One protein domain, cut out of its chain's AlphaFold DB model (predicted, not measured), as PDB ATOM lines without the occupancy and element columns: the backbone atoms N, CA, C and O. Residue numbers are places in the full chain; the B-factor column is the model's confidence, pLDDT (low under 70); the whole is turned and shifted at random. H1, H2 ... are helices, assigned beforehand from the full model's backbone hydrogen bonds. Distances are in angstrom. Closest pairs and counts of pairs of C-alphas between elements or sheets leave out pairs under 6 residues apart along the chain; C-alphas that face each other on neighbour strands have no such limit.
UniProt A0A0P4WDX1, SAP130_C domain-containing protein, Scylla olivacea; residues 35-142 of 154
ATOM      1  N   ASN A  35      11.120 -14.863  10.092       89.00
ATOM      2  CA  ASN A  35       9.724 -14.562  10.393       89.00
ATOM      3  C   ASN A  35       9.528 -13.094  10.819       89.00
ATOM      4  O   ASN A  35       8.625 -12.419  10.333       89.00
ATOM      5  N   GLU A  36      10.398 -12.564  11.683       89.44
ATOM      6  CA  GLU A  36      10.364 -11.146  12.065       89.44
ATOM      7  C   GLU A  36      10.640 -10.229  10.857       89.44
ATOM      8  O   GLU A  36      10.007  -9.184  10.742       89.44
ATOM      9  N   ILE A  37      11.534 -10.620   9.939       90.25
ATOM     10  CA  ILE A  37      11.860  -9.861   8.717       90.25
ATOM     11  C   ILE A  37      10.688  -9.862   7.724       90.25
ATOM     12  O   ILE A  37      10.312  -8.801   7.225       90.25
ATOM     13  N   ALA A  38      10.087 -11.027   7.462       89.50
ATOM     14  CA  ALA A  38       8.982 -11.187   6.514       89.50
ATOM     15  C   ALA A  38       7.741 -10.365   6.888       89.50
ATOM     16  O   ALA A  38       7.010  -9.908   6.013       89.50
ATOM     17  N   ASN A  39       7.539 -10.135   8.187       88.88
ATOM     18  CA  ASN A  39       6.388  -9.419   8.726       88.88
ATOM     19  C   ASN A  39       6.646  -7.924   8.991       88.88
ATOM     20  O   ASN A  39       5.777  -7.239   9.534       88.88
ATOM     21  N   GLN A  40       7.808  -7.385   8.609       89.50
ATOM     22  CA  GLN A  40       8.046  -5.943   8.678       89.50
ATOM     23  C   GLN A  40       7.142  -5.173   7.708       89.50
ATOM     24  O   GLN A  40       6.783  -5.643   6.625       89.50
ATOM     25  N   LYS A  41       6.837  -3.918   8.054       87.06
ATOM     26  CA  LYS A  41       6.137  -3.006   7.146       87.06
ATOM     27  C   LYS A  41       6.937  -2.873   5.844       87.06
ATOM     28  O   LYS A  41       8.135  -2.596   5.873       87.06
ATOM     29  N   LEU A  42       6.261  -3.048   4.708       87.81
ATOM     30  CA  LEU A  42       6.846  -2.943   3.364       87.81
ATOM     31  C   LEU A  42       7.987  -3.942   3.084       87.81
ATOM     32  O   LEU A  42       8.778  -3.711   2.171       87.81
ATOM     33  N   ALA A  43       8.082  -5.058   3.819       88.50
ATOM     34  CA  ALA A  43       9.163  -6.031   3.645       88.50
ATOM     35  C   ALA A  43       9.291  -6.514   2.187       88.50
ATOM     36  O   ALA A  43      10.385  -6.509   1.627       88.50
ATOM     37  N   MET A  44       8.162  -6.796   1.530       87.69
ATOM     38  CA  MET A  44       8.123  -7.162   0.108       87.69
ATOM     39  C   MET A  44       8.601  -6.044  -0.825       87.69
ATOM     40  O   MET A  44       9.273  -6.315  -1.813       87.69
ATOM     41  N   GLN A  45       8.326  -4.776  -0.505       87.81
ATOM     42  CA  GLN A  45       8.831  -3.656  -1.305       87.81
ATOM     43  C   GLN A  45      10.347  -3.493  -1.155       87.81
ATOM     44  O   GLN A  45      11.020  -3.103  -2.107       87.81
ATOM     45  N   ARG A  46      10.919  -3.826   0.012       89.19
ATOM     46  CA  ARG A  46      12.376  -3.792   0.221       89.19
ATOM     47  C   ARG A  46      13.106  -4.806  -0.659       89.19
ATOM     48  O   ARG A  46      14.208  -4.502  -1.100       89.19
ATOM     49  N   VAL A  47      12.481  -5.945  -0.970       89.38
ATOM     50  CA  VAL A  47      13.034  -6.963  -1.889       89.38
ATOM     51  C   VAL A  47      13.199  -6.424  -3.316       89.38
ATOM     52  O   VAL A  47      14.059  -6.890  -4.058       89.38
ATOM     53  N   ASN A  48      12.443  -5.391  -3.703       89.25
ATOM     54  CA  ASN A  48      12.661  -4.711  -4.983       89.25
ATOM     55  C   ASN A  48      13.974  -3.919  -5.024       89.25
ATOM     56  O   ASN A  48      14.422  -3.574  -6.109       89.25
ATOM     57  N   GLY A  49      14.591  -3.647  -3.869       91.75
ATOM     58  CA  GLY A  49      15.937  -3.090  -3.771       91.75
ATOM     59  C   GLY A  49      16.106  -1.714  -4.408       91.75
ATOM     60  O   GLY A  49      17.192  -1.406  -4.883       91.75
ATOM     61  N   TRP A  50      15.072  -0.866  -4.382       92.19
ATOM     62  CA  TRP A  50      15.116   0.484  -4.965       92.19
ATOM     63  C   TRP A  50      16.325   1.310  -4.499       92.19
ATOM     64  O   TRP A  50      16.876   2.076  -5.276       92.19
ATOM     65  N   LYS A  51      16.779   1.114  -3.251       93.69
ATOM     66  CA  LYS A  51      17.987   1.763  -2.720       93.69
ATOM     67  C   LYS A  51      19.244   1.351  -3.478       93.69
ATOM     68  O   LYS A  51      20.073   2.199  -3.756       93.69
ATOM     69  N   ILE A  52      19.370   0.064  -3.802       94.50
ATOM     70  CA  ILE A  52      20.504  -0.461  -4.567       94.50
ATOM     71  C   ILE A  52      20.437   0.054  -6.000       94.50
ATOM     72  O   ILE A  52      21.442   0.515  -6.510       94.50
ATOM     73  N   VAL A  53      19.251   0.064  -6.618       93.56
ATOM     74  CA  VAL A  53      19.068   0.636  -7.965       93.56
ATOM     75  C   VAL A  53      19.447   2.119  -7.994       93.56
ATOM     76  O   VAL A  53      20.156   2.556  -8.891       93.56
ATOM     77  N   HIS A  54      19.020   2.886  -6.989       95.75
ATOM     78  CA  HIS A  54      19.357   4.301  -6.876       95.75
ATOM     79  C   HIS A  54      20.861   4.527  -6.665       95.75
ATOM     80  O   HIS A  54      21.451   5.344  -7.361       95.75
ATOM     81  N   LEU A  55      21.485   3.771  -5.754       96.50
ATOM     82  CA  LEU A  55      22.931   3.824  -5.528       96.50
ATOM     83  C   LEU A  55      23.715   3.437  -6.787       96.50
ATOM     84  O   LEU A  55      24.687   4.106  -7.111       96.50
ATOM     85  N   SER A  56      23.282   2.411  -7.524       96.12
ATOM     86  CA  SER A  56      23.891   2.036  -8.804       96.12
ATOM     87  C   SER A  56      23.856   3.185  -9.811       96.12
ATOM     88  O   SER A  56      24.855   3.407 -10.481       96.12
ATOM     89  N   GLY A  57      22.746   3.927  -9.886       96.75
ATOM     90  CA  GLY A  57      22.650   5.120 -10.734       96.75
ATOM     91  C   GLY A  57      23.610   6.228 -10.297       96.75
ATOM     92  O   GLY A  57      24.320   6.776 -11.124       96.75
ATOM     93  N   GLN A  58      23.731   6.481  -8.991       97.44
ATOM     94  CA  GLN A  58      24.718   7.442  -8.478       97.44
ATOM     95  C   GLN A  58      26.162   7.031  -8.802       97.44
ATOM     96  O   GLN A  58      27.011   7.888  -9.027       97.44
ATOM     97  N   VAL A  59      26.463   5.729  -8.823       97.81
ATOM     98  CA  VAL A  59      27.778   5.233  -9.255       97.81
ATOM     99  C   VAL A  59      27.992   5.471 -10.751       97.81
ATOM    100  O   VAL A  59      29.100   5.834 -11.134       97.81
ATOM    101  N   ASP A  60      26.960   5.310 -11.582       97.00
ATOM    102  CA  ASP A  60      27.038   5.635 -13.011       97.00
ATOM    103  C   ASP A  60      27.351   7.130 -13.221       97.00
ATOM    104  O   ASP A  60      28.296   7.454 -13.941       97.00
ATOM    105  N   ASP A  61      26.672   8.024 -12.495       97.69
ATOM    106  CA  ASP A  61      26.948   9.469 -12.535       97.69
ATOM    107  C   ASP A  61      28.402   9.786 -12.123       97.69
ATOM    108  O   ASP A  61      29.083  10.605 -12.741       97.69
ATOM    109  N   LEU A  62      28.923   9.114 -11.087       97.31
ATOM    110  CA  LEU A  62      30.316   9.279 -10.653       97.31
ATOM    111  C   LEU A  62      31.319   8.789 -11.704       97.31
ATOM    112  O   LEU A  62      32.373   9.398 -11.878       97.31
ATOM    113  N   VAL A  63      31.005   7.708 -12.419       97.81
ATOM    114  CA  VAL A  63      31.831   7.192 -13.521       97.81
ATOM    115  C   VAL A  63      31.890   8.192 -14.680       97.81
ATOM    116  O   VAL A  63      32.951   8.368 -15.290       97.81
ATOM    117  N   GLU A  64      30.781   8.864 -14.983       97.44
ATOM    118  CA  GLU A  64      30.735   9.934 -15.984       97.44
ATOM    119  C   GLU A  64      31.575  11.141 -15.550       97.44
ATOM    120  O   GLU A  64      32.442  11.584 -16.305       97.44
ATOM    121  N   LEU A  65      31.412  11.603 -14.307       97.38
ATOM    122  CA  LEU A  65      32.214  12.695 -13.746       97.38
ATOM    123  C   LEU A  65      33.716  12.378 -13.756       97.38
ATOM    124  O   LEU A  65      34.527  13.220 -14.135       97.38
ATOM    125  N   GLU A  66      34.105  11.155 -13.394       97.06
ATOM    126  CA  GLU A  66      35.509  10.734 -13.426       97.06
ATOM    127  C   GLU A  66      36.061  10.717 -14.860       97.06
ATOM    128  O   GLU A  66      37.228  11.036 -15.091       97.06
ATOM    129  N   THR A  67      35.216  10.400 -15.847       97.12
ATOM    130  CA  THR A  67      35.587  10.483 -17.267       97.12
ATOM    131  C   THR A  67      35.888  11.925 -17.666       97.12
ATOM    132  O   THR A  67      36.935  12.187 -18.257       97.12
ATOM    133  N   GLU A  68      35.046  12.875 -17.258       97.50
ATOM    134  CA  GLU A  68      35.281  14.299 -17.507       97.50
ATOM    135  C   GLU A  68      36.577  14.794 -16.839       97.50
ATOM    136  O   GLU A  68      37.350  15.553 -17.432       97.50
ATOM    137  N   VAL A  69      36.860  14.345 -15.612       96.81
ATOM    138  CA  VAL A  69      38.119  14.656 -14.915       96.81
ATOM    139  C   VAL A  69      39.322  14.149 -15.711       96.81
ATOM    140  O   VAL A  69      40.283  14.898 -15.908       96.81
ATOM    141  N   VAL A  70      39.272  12.912 -16.210       97.88
ATOM    142  CA  VAL A  70      40.333  12.333 -17.048       97.88
ATOM    143  C   VAL A  70      40.542  13.149 -18.325       97.88
ATOM    144  O   VAL A  70      41.688  13.453 -18.665       97.88
ATOM    145  N   ASP A  71      39.469  13.572 -18.992       98.00
ATOM    146  CA  ASP A  71      39.555  14.395 -20.202       98.00
ATOM    147  C   ASP A  71      40.211  15.753 -19.915       98.00
ATOM    148  O   ASP A  71      41.123  16.183 -20.630       98.00
ATOM    149  N   ARG A  72      39.842  16.405 -18.807       97.62
ATOM    150  CA  ARG A  72      40.472  17.659 -18.358       97.62
ATOM    151  C   ARG A  72      41.957  17.473 -18.037       97.62
ATOM    152  O   ARG A  72      42.769  18.335 -18.383       97.62
ATOM    153  N   LEU A  73      42.339  16.354 -17.420       97.62
ATOM    154  CA  LEU A  73      43.746  16.023 -17.168       97.62
ATOM    155  C   LEU A  73      44.516  15.789 -18.475       97.62
ATOM    156  O   LEU A  73      45.658  16.237 -18.591       97.62
ATOM    157  N   HIS A  74      43.902  15.159 -19.479       97.69
ATOM    158  CA  HIS A  74      44.496  15.002 -20.808       97.69
ATOM    159  C   HIS A  74      44.696  16.346 -21.528       97.69
ATOM    160  O   HIS A  74      45.744  16.556 -22.150       97.69
ATOM    161  N   LEU A  75      43.749  17.282 -21.408       96.75
ATOM    162  CA  LEU A  75      43.892  18.646 -21.932       96.75
ATOM    163  C   LEU A  75      45.032  19.406 -21.242       96.75
ATOM    164  O   LEU A  75      45.836  20.068 -21.910       96.75
ATOM    165  N   LEU A  76      45.132  19.289 -19.915       95.19
ATOM    166  CA  LEU A  76      46.219  19.882 -19.141       95.19
ATOM    167  C   LEU A  76      47.571  19.302 -19.566       95.19
ATOM    168  O   LEU A  76      48.480  20.070 -19.872       95.19
ATOM    169  N   LEU A  77      47.686  17.975 -19.647       95.69
ATOM    170  CA  LEU A  77      48.910  17.295 -20.073       95.69
ATOM    171  C   LEU A  77      49.340  17.750 -21.471       95.69
ATOM    172  O   LEU A  77      50.474  18.178 -21.659       95.69
ATOM    173  N   SER A  78      48.401  17.775 -22.419       94.38
ATOM    174  CA  SER A  78      48.652  18.256 -23.782       94.38
ATOM    175  C   SER A  78      49.159  19.702 -23.795       94.38
ATOM    176  O   SER A  78      50.020  20.060 -24.593       94.38
ATOM    177  N   SER A  79      48.635  20.549 -22.907       91.75
ATOM    178  CA  SER A  79      49.045  21.951 -22.774       91.75
ATOM    179  C   SER A  79      50.411  22.127 -22.104       91.75
ATOM    180  O   SER A  79      51.043  23.169 -22.285       91.75
ATOM    181  N   LEU A  80      50.857  21.157 -21.306       90.12
ATOM    182  CA  LEU A  80      52.196  21.131 -20.716       90.12
ATOM    183  C   LEU A  80      53.228  20.621 -21.728       90.12
ATOM    184  O   LEU A  80      54.293  21.212 -21.850       90.12
ATOM    185  N   GLU A  81      52.890  19.593 -22.507       86.06
ATOM    186  CA  GLU A  81      53.793  18.985 -23.495       86.06
ATOM    187  C   GLU A  81      53.965  19.846 -24.758       86.06
ATOM    188  O   GLU A  81      55.053  19.904 -25.327       86.06
ATOM    189  N   LYS A  82      52.927  20.581 -25.183       83.56
ATOM    190  CA  LYS A  82      53.009  21.509 -26.330       83.56
ATOM    191  C   LYS A  82      53.785  22.794 -26.030       83.56
ATOM    192  O   LYS A  82      54.127  23.526 -26.960       83.56
ATOM    193  N   ARG A  83      54.042  23.111 -24.755       72.00
ATOM    194  CA  ARG A  83      54.752  24.335 -24.362       72.00
ATOM    195  C   ARG A  83      56.235  24.228 -24.705       72.00
ATOM    196  O   ARG A  83      57.057  23.808 -23.901       72.00
ATOM    197  N   THR A  84      56.585  24.707 -25.890       62.62
ATOM    198  CA  THR A  84      57.959  25.069 -26.234       62.62
ATOM    199  C   THR A  84      58.181  26.515 -25.801       62.62
ATOM    200  O   THR A  84      57.712  27.452 -26.440       62.62
ATOM    201  N   HIS A  85      58.837  26.721 -24.658       66.56
ATOM    202  CA  HIS A  85      59.174  28.069 -24.202       66.56
ATOM    203  C   HIS A  85      60.465  28.534 -24.892       66.56
ATOM    204  O   HIS A  85      61.534  28.023 -24.555       66.56
ATOM    205  N   PRO A  86      60.415  29.522 -25.814       67.38
ATOM    206  CA  PRO A  86      61.615  30.019 -26.493       67.38
ATOM    207  C   PRO A  86      62.602  30.685 -25.522       67.38
ATOM    208  O   PRO A  86      63.799  30.746 -25.790       67.38
ATOM    209  N   ARG A  87      62.119  31.151 -24.363       74.75
ATOM    210  CA  ARG A  87      62.944  31.636 -23.257       74.75
ATOM    211  C   ARG A  87      62.403  31.072 -21.948       74.75
ATOM    212  O   ARG A  87      61.266  31.355 -21.574       74.75
ATOM    213  N   LYS A  88      63.209  30.252 -21.272       82.75
ATOM    214  CA  LYS A  88      62.842  29.651 -19.985       82.75
ATOM    215  C   LYS A  88      62.756  30.759 -18.927       82.75
ATOM    216  O   LYS A  88      63.720  31.513 -18.791       82.75
ATOM    217  N   PRO A  89      61.642  30.884 -18.188       84.94
ATOM    218  CA  PRO A  89      61.474  31.948 -17.199       84.94
ATOM    219  C   PRO A  89      62.426  31.815 -15.999       84.94
ATOM    220  O   PRO A  89      62.700  32.812 -15.341       84.94
ATOM    221  N   TYR A  90      62.955  30.615 -15.721       89.69
ATOM    222  CA  TYR A  90      63.954  30.368 -14.671       89.69
ATOM    223  C   TYR A  90      64.785  29.096 -14.944       89.69
ATOM    224  O   TYR A  90      64.478  28.323 -15.854       89.69
ATOM    225  N   LYS A  91      65.852  28.894 -14.151       87.06
ATOM    226  CA  LYS A  91      66.910  27.877 -14.341       87.06
ATOM    227  C   LYS A  91      66.402  26.425 -14.401       87.06
ATOM    228  O   LYS A  91      66.937  25.646 -15.181       87.06
ATOM    229  N   ASP A  92      65.360  26.091 -13.641       90.62
ATOM    230  CA  ASP A  92      64.822  24.726 -13.502       90.62
ATOM    231  C   ASP A  92      63.449  24.525 -14.171       90.62
ATOM    232  O   ASP A  92      62.777  23.523 -13.936       90.62
ATOM    233  N   PHE A  93      63.035  25.450 -15.042       89.50
ATOM    234  CA  PHE A  93      61.685  25.467 -15.606       89.50
ATOM    235  C   PHE A  93      61.261  24.146 -16.262       89.50
ATOM    236  O   PHE A  93      60.200  23.615 -15.944       89.50
ATOM    237  N   ASP A  94      62.097  23.567 -17.126       88.62
ATOM    238  CA  ASP A  94      61.748  22.309 -17.800       88.62
ATOM    239  C   ASP A  94      61.671  21.133 -16.827       88.62
ATOM    240  O   ASP A  94      60.868  20.223 -17.009       88.62
ATOM    241  N   LYS A  95      62.508  21.137 -15.783       91.50
ATOM    242  CA  LYS A  95      62.499  20.088 -14.763       91.50
ATOM    243  C   LYS A  95      61.176  20.108 -14.004       91.50
ATOM    244  O   LYS A  95      60.589  19.049 -13.787       91.50
ATOM    245  N   ASP A  96      60.697  21.294 -13.649       92.06
ATOM    246  CA  ASP A  96      59.430  21.465 -12.944       92.06
ATOM    247  C   ASP A  96      58.227  21.172 -13.846       92.06
ATOM    248  O   ASP A  96      57.293  20.498 -13.408       92.06
ATOM    249  N   VAL A  97      58.270  21.573 -15.123       91.56
ATOM    250  CA  VAL A  97      57.250  21.200 -16.119       91.56
ATOM    251  C   VAL A  97      57.199  19.685 -16.305       91.56
ATOM    252  O   VAL A  97      56.120  19.105 -16.238       91.56
ATOM    253  N   ASN A  98      58.345  19.021 -16.458       92.31
ATOM    254  CA  ASN A  98      58.403  17.565 -16.587       92.31
ATOM    255  C   ASN A  98      57.874  16.868 -15.331       92.31
ATOM    256  O   ASN A  98      57.069  15.945 -15.429       92.31
ATOM    257  N   ARG A  99      58.262  17.342 -14.141       95.25
ATOM    258  CA  ARG A  99      57.736  16.821 -12.874       95.25
ATOM    259  C   ARG A  99      56.216  16.973 -12.798       95.25
ATOM    260  O   ARG A  99      55.541  16.042 -12.363       95.25
ATOM    261  N   LEU A 100      55.678  18.117 -13.217       94.88
ATOM    262  CA  LEU A 100      54.237  18.352 -13.256       94.88
ATOM    263  C   LEU A 100      53.542  17.409 -14.247       94.88
ATOM    264  O   LEU A 100      52.533  16.806 -13.891       94.88
ATOM    265  N   SER A 101      54.096  17.226 -15.446       95.56
ATOM    266  CA  SER A 101      53.574  16.290 -16.449       95.56
ATOM    267  C   SER A 101      53.516  14.855 -15.920       95.56
ATOM    268  O   SER A 101      52.497  14.187 -16.084       95.56
ATOM    269  N   GLU A 102      54.550  14.389 -15.218       97.00
ATOM    270  CA  GLU A 102      54.554  13.051 -14.611       97.00
ATOM    271  C   GLU A 102      53.509  12.907 -13.495       97.00
ATOM    272  O   GLU A 102      52.823  11.887 -13.410       97.00
ATOM    273  N   LEU A 103      53.300  13.947 -12.678       97.62
ATOM    274  CA  LEU A 103      52.223  13.954 -11.681       97.62
ATOM    275  C   LEU A 103      50.836  13.885 -12.335       97.62
ATOM    276  O   LEU A 103      49.967  13.156 -11.851       97.62
ATOM    277  N   VAL A 104      50.630  14.602 -13.443       97.81
ATOM    278  CA  VAL A 104      49.377  14.563 -14.211       97.81
ATOM    279  C   VAL A 104      49.151  13.173 -14.810       97.81
ATOM    280  O   VAL A 104      48.063  12.623 -14.649       97.81
ATOM    281  N   LYS A 105      50.171  12.551 -15.417       97.81
ATOM    282  CA  LYS A 105      50.095  11.170 -15.934       97.81
ATOM    283  C   LYS A 105      49.735  10.168 -14.836       97.81
ATOM    284  O   LYS A 105      48.854   9.331 -15.031       97.81
ATOM    285  N   ALA A 106      50.358  10.287 -13.664       98.00
ATOM    286  CA  ALA A 106      50.051   9.431 -12.522       98.00
ATOM    287  C   ALA A 106      48.605   9.619 -12.024       98.00
ATOM    288  O   ALA A 106      47.949   8.641 -11.668       98.00
ATOM    289  N   ASN A 107      48.083  10.851 -12.024       98.19
ATOM    290  CA  ASN A 107      46.678  11.116 -11.698       98.19
ATOM    291  C   ASN A 107      45.727  10.486 -12.722       98.19
ATOM    292  O   ASN A 107      44.790   9.810 -12.314       98.19
ATOM    293  N   ILE A 108      46.006  10.615 -14.025       98.25
ATOM    294  CA  ILE A 108      45.211   9.973 -15.088       98.25
ATOM    295  C   ILE A 108      45.126   8.461 -14.859       98.25
ATOM    296  O   ILE A 108      44.056   7.870 -14.982       98.25
ATOM    297  N   GLN A 109      46.244   7.822 -14.505       98.12
ATOM    298  CA  GLN A 109      46.260   6.390 -14.223       98.12
ATOM    299  C   GLN A 109      45.400   6.030 -13.005       98.12
ATOM    300  O   GLN A 109      44.628   5.077 -13.071       98.12
ATOM    301  N   ARG A 110      45.497   6.794 -11.908       98.19
ATOM    302  CA  ARG A 110      44.662   6.570 -10.716       98.19
ATOM    303  C   ARG A 110      43.180   6.741 -11.028       98.19
ATOM    304  O   ARG A 110      42.402   5.874 -10.654       98.19
ATOM    305  N   SER A 111      42.811   7.787 -11.762       97.69
ATOM    306  CA  SER A 111      41.429   8.022 -12.184       97.69
ATOM    307  C   SER A 111      40.863   6.872 -13.018       97.69
ATOM    308  O   SER A 111      39.740   6.436 -12.783       97.69
ATOM    309  N   LYS A 112      41.658   6.295 -13.929       96.56
ATOM    310  CA  LYS A 112      41.255   5.094 -14.684       96.56
ATOM    311  C   LYS A 112      40.996   3.894 -13.772       96.56
ATOM    312  O   LYS A 112      39.956   3.261 -13.894       96.56
ATOM    313  N   ILE A 113      41.895   3.631 -12.821       97.69
ATOM    314  CA  ILE A 113      41.728   2.531 -11.856       97.69
ATOM    315  C   ILE A 113      40.465   2.731 -11.011       97.69
ATOM    316  O   ILE A 113      39.694   1.793 -10.831       97.69
ATOM    317  N   ILE A 114      40.243   3.945 -10.501       96.81
ATOM    318  CA  ILE A 114      39.063   4.261  -9.689       96.81
ATOM    319  C   ILE A 114      37.792   4.065 -10.521       96.81
ATOM    320  O   ILE A 114      36.847   3.440 -10.045       96.81
ATOM    321  N   LYS A 115      37.775   4.535 -11.772       97.19
ATOM    322  CA  LYS A 115      36.661   4.315 -12.700       97.19
ATOM    323  C   LYS A 115      36.358   2.825 -12.888       97.19
ATOM    324  O   LYS A 115      35.205   2.426 -12.739       97.19
ATOM    325  N   ASP A 116      37.372   2.004 -13.155       97.06
ATOM    326  CA  ASP A 116      37.200   0.556 -13.330       97.06
ATOM    327  C   ASP A 116      36.638  -0.102 -12.058       97.06
ATOM    328  O   ASP A 116      35.698  -0.896 -12.121       97.06
ATOM    329  N   GLN A 117      37.143   0.293 -10.886       97.69
ATOM    330  CA  GLN A 117      36.652  -0.185  -9.591       97.69
ATOM    331  C   GLN A 117      35.209   0.249  -9.307       97.69
ATOM    332  O   GLN A 117      34.438  -0.528  -8.745       97.69
ATOM    333  N   MET A 118      34.812   1.461  -9.704       97.44
ATOM    334  CA  MET A 118      33.427   1.928  -9.587       97.44
ATOM    335  C   MET A 118      32.482   1.094 -10.460       97.44
ATOM    336  O   MET A 118      31.432   0.650  -9.986       97.44
ATOM    337  N   VAL A 119      32.876   0.800 -11.703       97.00
ATOM    338  CA  VAL A 119      32.109  -0.076 -12.606       97.00
ATOM    339  C   VAL A 119      31.997  -1.492 -12.038       97.00
ATOM    340  O   VAL A 119      30.917  -2.094 -12.064       97.00
ATOM    341  N   GLU A 120      33.077  -2.028 -11.471       97.19
ATOM    342  CA  GLU A 120      33.052  -3.333 -10.818       97.19
ATOM    343  C   GLU A 120      32.123  -3.336  -9.595       97.19
ATOM    344  O   GLU A 120      31.269  -4.218  -9.473       97.19
ATOM    345  N   ALA A 121      32.228  -2.333  -8.720       96.00
ATOM    346  CA  ALA A 121      31.375  -2.197  -7.544       96.00
ATOM    347  C   ALA A 121      29.892  -2.139  -7.938       96.00
ATOM    348  O   ALA A 121      29.067  -2.846  -7.356       96.00
ATOM    349  N   ARG A 122      29.554  -1.384  -8.989       96.00
ATOM    350  CA  ARG A 122      28.205  -1.354  -9.567       96.00
ATOM    351  C   ARG A 122      27.762  -2.740 -10.041       96.00
ATOM    352  O   ARG A 122      26.632  -3.149  -9.770       96.00
ATOM    353  N   SER A 123      28.623  -3.491 -10.726       95.94
ATOM    354  CA  SER A 123      28.313  -4.868 -11.141       95.94
ATOM    355  C   SER A 123      28.040  -5.772  -9.932       95.94
ATOM    356  O   SER A 123      27.051  -6.506  -9.911       95.94
ATOM    357  N   GLN A 124      28.859  -5.674  -8.883       94.69
ATOM    358  CA  GLN A 124      28.674  -6.432  -7.644       94.69
ATOM    359  C   GLN A 124      27.357  -6.080  -6.932       94.69
ATOM    360  O   GLN A 124      26.679  -6.980  -6.437       94.69
ATOM    361  N   MET A 125      26.942  -4.808  -6.937       94.00
ATOM    362  CA  MET A 125      25.634  -4.394  -6.412       94.00
ATOM    363  C   MET A 125      24.477  -5.092  -7.136       94.00
ATOM    364  O   MET A 125      23.518  -5.515  -6.492       94.00
ATOM    365  N   HIS A 126      24.569  -5.270  -8.457       92.50
ATOM    366  CA  HIS A 126      23.527  -5.951  -9.230       92.50
ATOM    367  C   HIS A 126      23.454  -7.454  -8.938       92.50
ATOM    368  O   HIS A 126      22.353  -8.002  -8.894       92.50
ATOM    369  N   LYS A 127      24.586  -8.102  -8.626       94.25
ATOM    370  CA  LYS A 127      24.621  -9.520  -8.219       94.25
ATOM    371  C   LYS A 127      23.818  -9.801  -6.945       94.25
ATOM    372  O   LYS A 127      23.356 -10.921  -6.741       94.25
ATOM    373  N   LEU A 128      23.564  -8.794  -6.100       88.94
ATOM    374  CA  LEU A 128      22.674  -8.942  -4.937       88.94
ATOM    375  C   LEU A 128      21.254  -9.383  -5.335       88.94
ATOM    376  O   LEU A 128      20.534  -9.962  -4.518       88.94
ATOM    377  N   PHE A 129      20.847  -9.131  -6.580       92.12
ATOM    378  CA  PHE A 129      19.543  -9.523  -7.100       92.12
ATOM    379  C   PHE A 129      19.500 -10.932  -7.702       92.12
ATOM    380  O   PHE A 129      18.399 -11.427  -7.946       92.12
ATOM    381  N   ASP A 130      20.628 -11.633  -7.847       94.00
ATOM    382  CA  ASP A 130      20.675 -12.995  -8.409       94.00
ATOM    383  C   ASP A 130      19.842 -13.990  -7.585       94.00
ATOM    384  O   ASP A 130      19.316 -14.985  -8.084       94.00
ATOM    385  N   HIS A 131      19.683 -13.715  -6.289       91.75
ATOM    386  CA  HIS A 131      18.892 -14.529  -5.368       91.75
ATOM    387  C   HIS A 131      17.495 -13.964  -5.097       91.75
ATOM    388  O   HIS A 131      16.773 -14.510  -4.259       91.75
ATOM    389  N   LYS A 132      17.083 -12.904  -5.805       92.88
ATOM    390  CA  LYS A 132      15.809 -12.210  -5.570       92.88
ATOM    391  C   LYS A 132      14.622 -13.171  -5.594       92.88
ATOM    392  O   LYS A 132      13.817 -13.120  -4.673       92.88
ATOM    393  N   GLY A 133      14.538 -14.072  -6.578       93.38
ATOM    394  CA  GLY A 133      13.447 -15.055  -6.672       93.38
ATOM    395  C   GLY A 133      13.336 -15.939  -5.424       93.38
ATOM    396  O   GLY A 133      12.298 -15.965  -4.771       93.38
ATOM    397  N   LYS A 134      14.453 -16.550  -5.003       93.56
ATOM    398  CA  LYS A 134      14.503 -17.384  -3.789       93.56
ATOM    399  C   LYS A 134      14.125 -16.600  -2.530       93.56
ATOM    400  O   LYS A 134      13.436 -17.122  -1.657       93.56
ATOM    401  N   ILE A 135      14.570 -15.346  -2.426       92.00
ATOM    402  CA  ILE A 135      14.221 -14.469  -1.303       92.00
ATOM    403  C   ILE A 135      12.721 -14.173  -1.313       92.00
ATOM    404  O   ILE A 135      12.092 -14.274  -0.266       92.00
ATOM    405  N   VAL A 136      12.130 -13.860  -2.470       93.44
ATOM    406  CA  VAL A 136      10.679 -13.651  -2.611       93.44
ATOM    407  C   VAL A 136       9.900 -14.879  -2.134       93.44
ATOM    408  O   VAL A 136       8.965 -14.729  -1.350       93.44
ATOM    409  N   ASP A 137      10.315 -16.086  -2.521       94.19
ATOM    410  CA  ASP A 137       9.655 -17.330  -2.110       94.19
ATOM    411  C   ASP A 137       9.712 -17.544  -0.591       94.19
ATOM    412  O   ASP A 137       8.699 -17.850   0.045       94.19
ATOM    413  N   ILE A 138      10.883 -17.322   0.017       92.62
ATOM    414  CA  ILE A 138      11.062 -17.389   1.474       92.62
ATOM    415  C   ILE A 138      10.178 -16.341   2.158       92.62
ATOM    416  O   ILE A 138       9.450 -16.662   3.096       92.62
ATOM    417  N   MET A 139      10.193 -15.098   1.683       91.38
ATOM    418  CA  MET A 139       9.402 -14.014   2.265       91.38
ATOM    419  C   MET A 139       7.905 -14.324   2.207       91.38
ATOM    420  O   MET A 139       7.216 -14.164   3.209       91.38
ATOM    421  N   ASN A 140       7.413 -14.860   1.090       91.31
ATOM    422  CA  ASN A 140       6.021 -15.286   0.948       91.31
ATOM    423  C   ASN A 140       5.661 -16.463   1.867       91.31
ATOM    424  O   ASN A 140       4.559 -16.494   2.413       91.31
ATOM    425  N   LYS A 141       6.582 -17.411   2.081       92.19
ATOM    426  CA  LYS A 141       6.384 -18.559   2.980       92.19
ATOM    427  C   LYS A 141       6.224 -18.145   4.447       92.19
ATOM    428  O   LYS A 141       5.430 -18.756   5.159       92.19
ATOM    429  N   TYR A 142       6.979 -17.144   4.899       88.69
ATOM    430  CA  TYR A 142       6.975 -16.674   6.294       88.69
ATOM    431  C   TYR A 142       6.112 -15.423   6.525       88.69
ATOM    432  O   TYR A 142       5.906 -15.021   7.671       88.69
TER     433      TYR A 142
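What this domain is: This is residues 35 to 142 of the 154 residues of the protein "SAP130_C domain-containing protein" of Scylla olivacea (UniProt A0A0P4WDX1). The domain is a long, thin helical hairpin: two long helices, H3 and H4, lie side by side and run opposite ways, and three shorter helices, H1, H2 and H5, gather in a small head at the end where the printed part begins and ends. At the other end the long link from H3 to H4 turns the backbone round, and its residues 86 to 92, which stand free, stick out beyond the pair. The 108 printed residues hold five named helices, in the order H1, H2, H3, H4, H5, and no named strand, and the class is all helix. The whole is extended, with a radius of gyration of the C-alphas of 24.3 A, and its outline is a rod spanning 80 by 18 by 15 A.

Where its parts are: H1 takes residues 35 to 38, beginning at C-alpha 35 at (9.724, -14.562, 10.393). H2 takes residues 43 to 47. H3 takes residues 50 to 81 and is 46.7 A long from first to last C-alpha, with C-alpha 81 at (53.793, 18.985, -23.495). H4, the longest helix, takes residues 93 to 127 and measures 51.5 A. H5 takes residues 132 to 142, measures 15.5 A and ends at C-alpha 142 at (6.975, -16.674, 6.294).

How they stand to each other: H3 and H4 form a helical hairpin and touch, with 30 pairs of C-alphas within 8 A. Their lines stand at a shallow tilt of 18 degrees, opposite ways. Their closest C-alphas are those of Ser 56 and Arg 122, 5.5 A apart. H2 and H3 meet only through their link. H2 touches H5, the closest C-alphas being those of Val 47 and Lys 132, 7.0 A apart. H1 also touches H5, where the closest C-alphas, those of Ala 38 and Met 139, are 5.1 A apart. H1 and H2 are close but not clearly touching, with the C-alphas of Ile 37 and Ala 43 the closest at 6.9 A. H4 and H5 are apart, though they follow each other, and H3 and H5 are apart too. In H2, H3, H4 and H5 every pair of O of residue i and N of residue i+4 is within hydrogen-bond range, while H1, with 4 residues, is too short for such a pair.

The domain as a whole: The C-alphas farthest apart are those of Arg 87 and Lys 141, at 80.0 A, while the first and last printed C-alphas, those of Asn 35 and Tyr 142, are 5.4 A apart. The printed part has no cut. The link from H3 to H4, with 11 residues, is long; the links H1 to H2, H2 to H3 and H4 to H5 are tight. The mean pLDDT of the printed part is 92.5, and residues 84 to 86 are under 70.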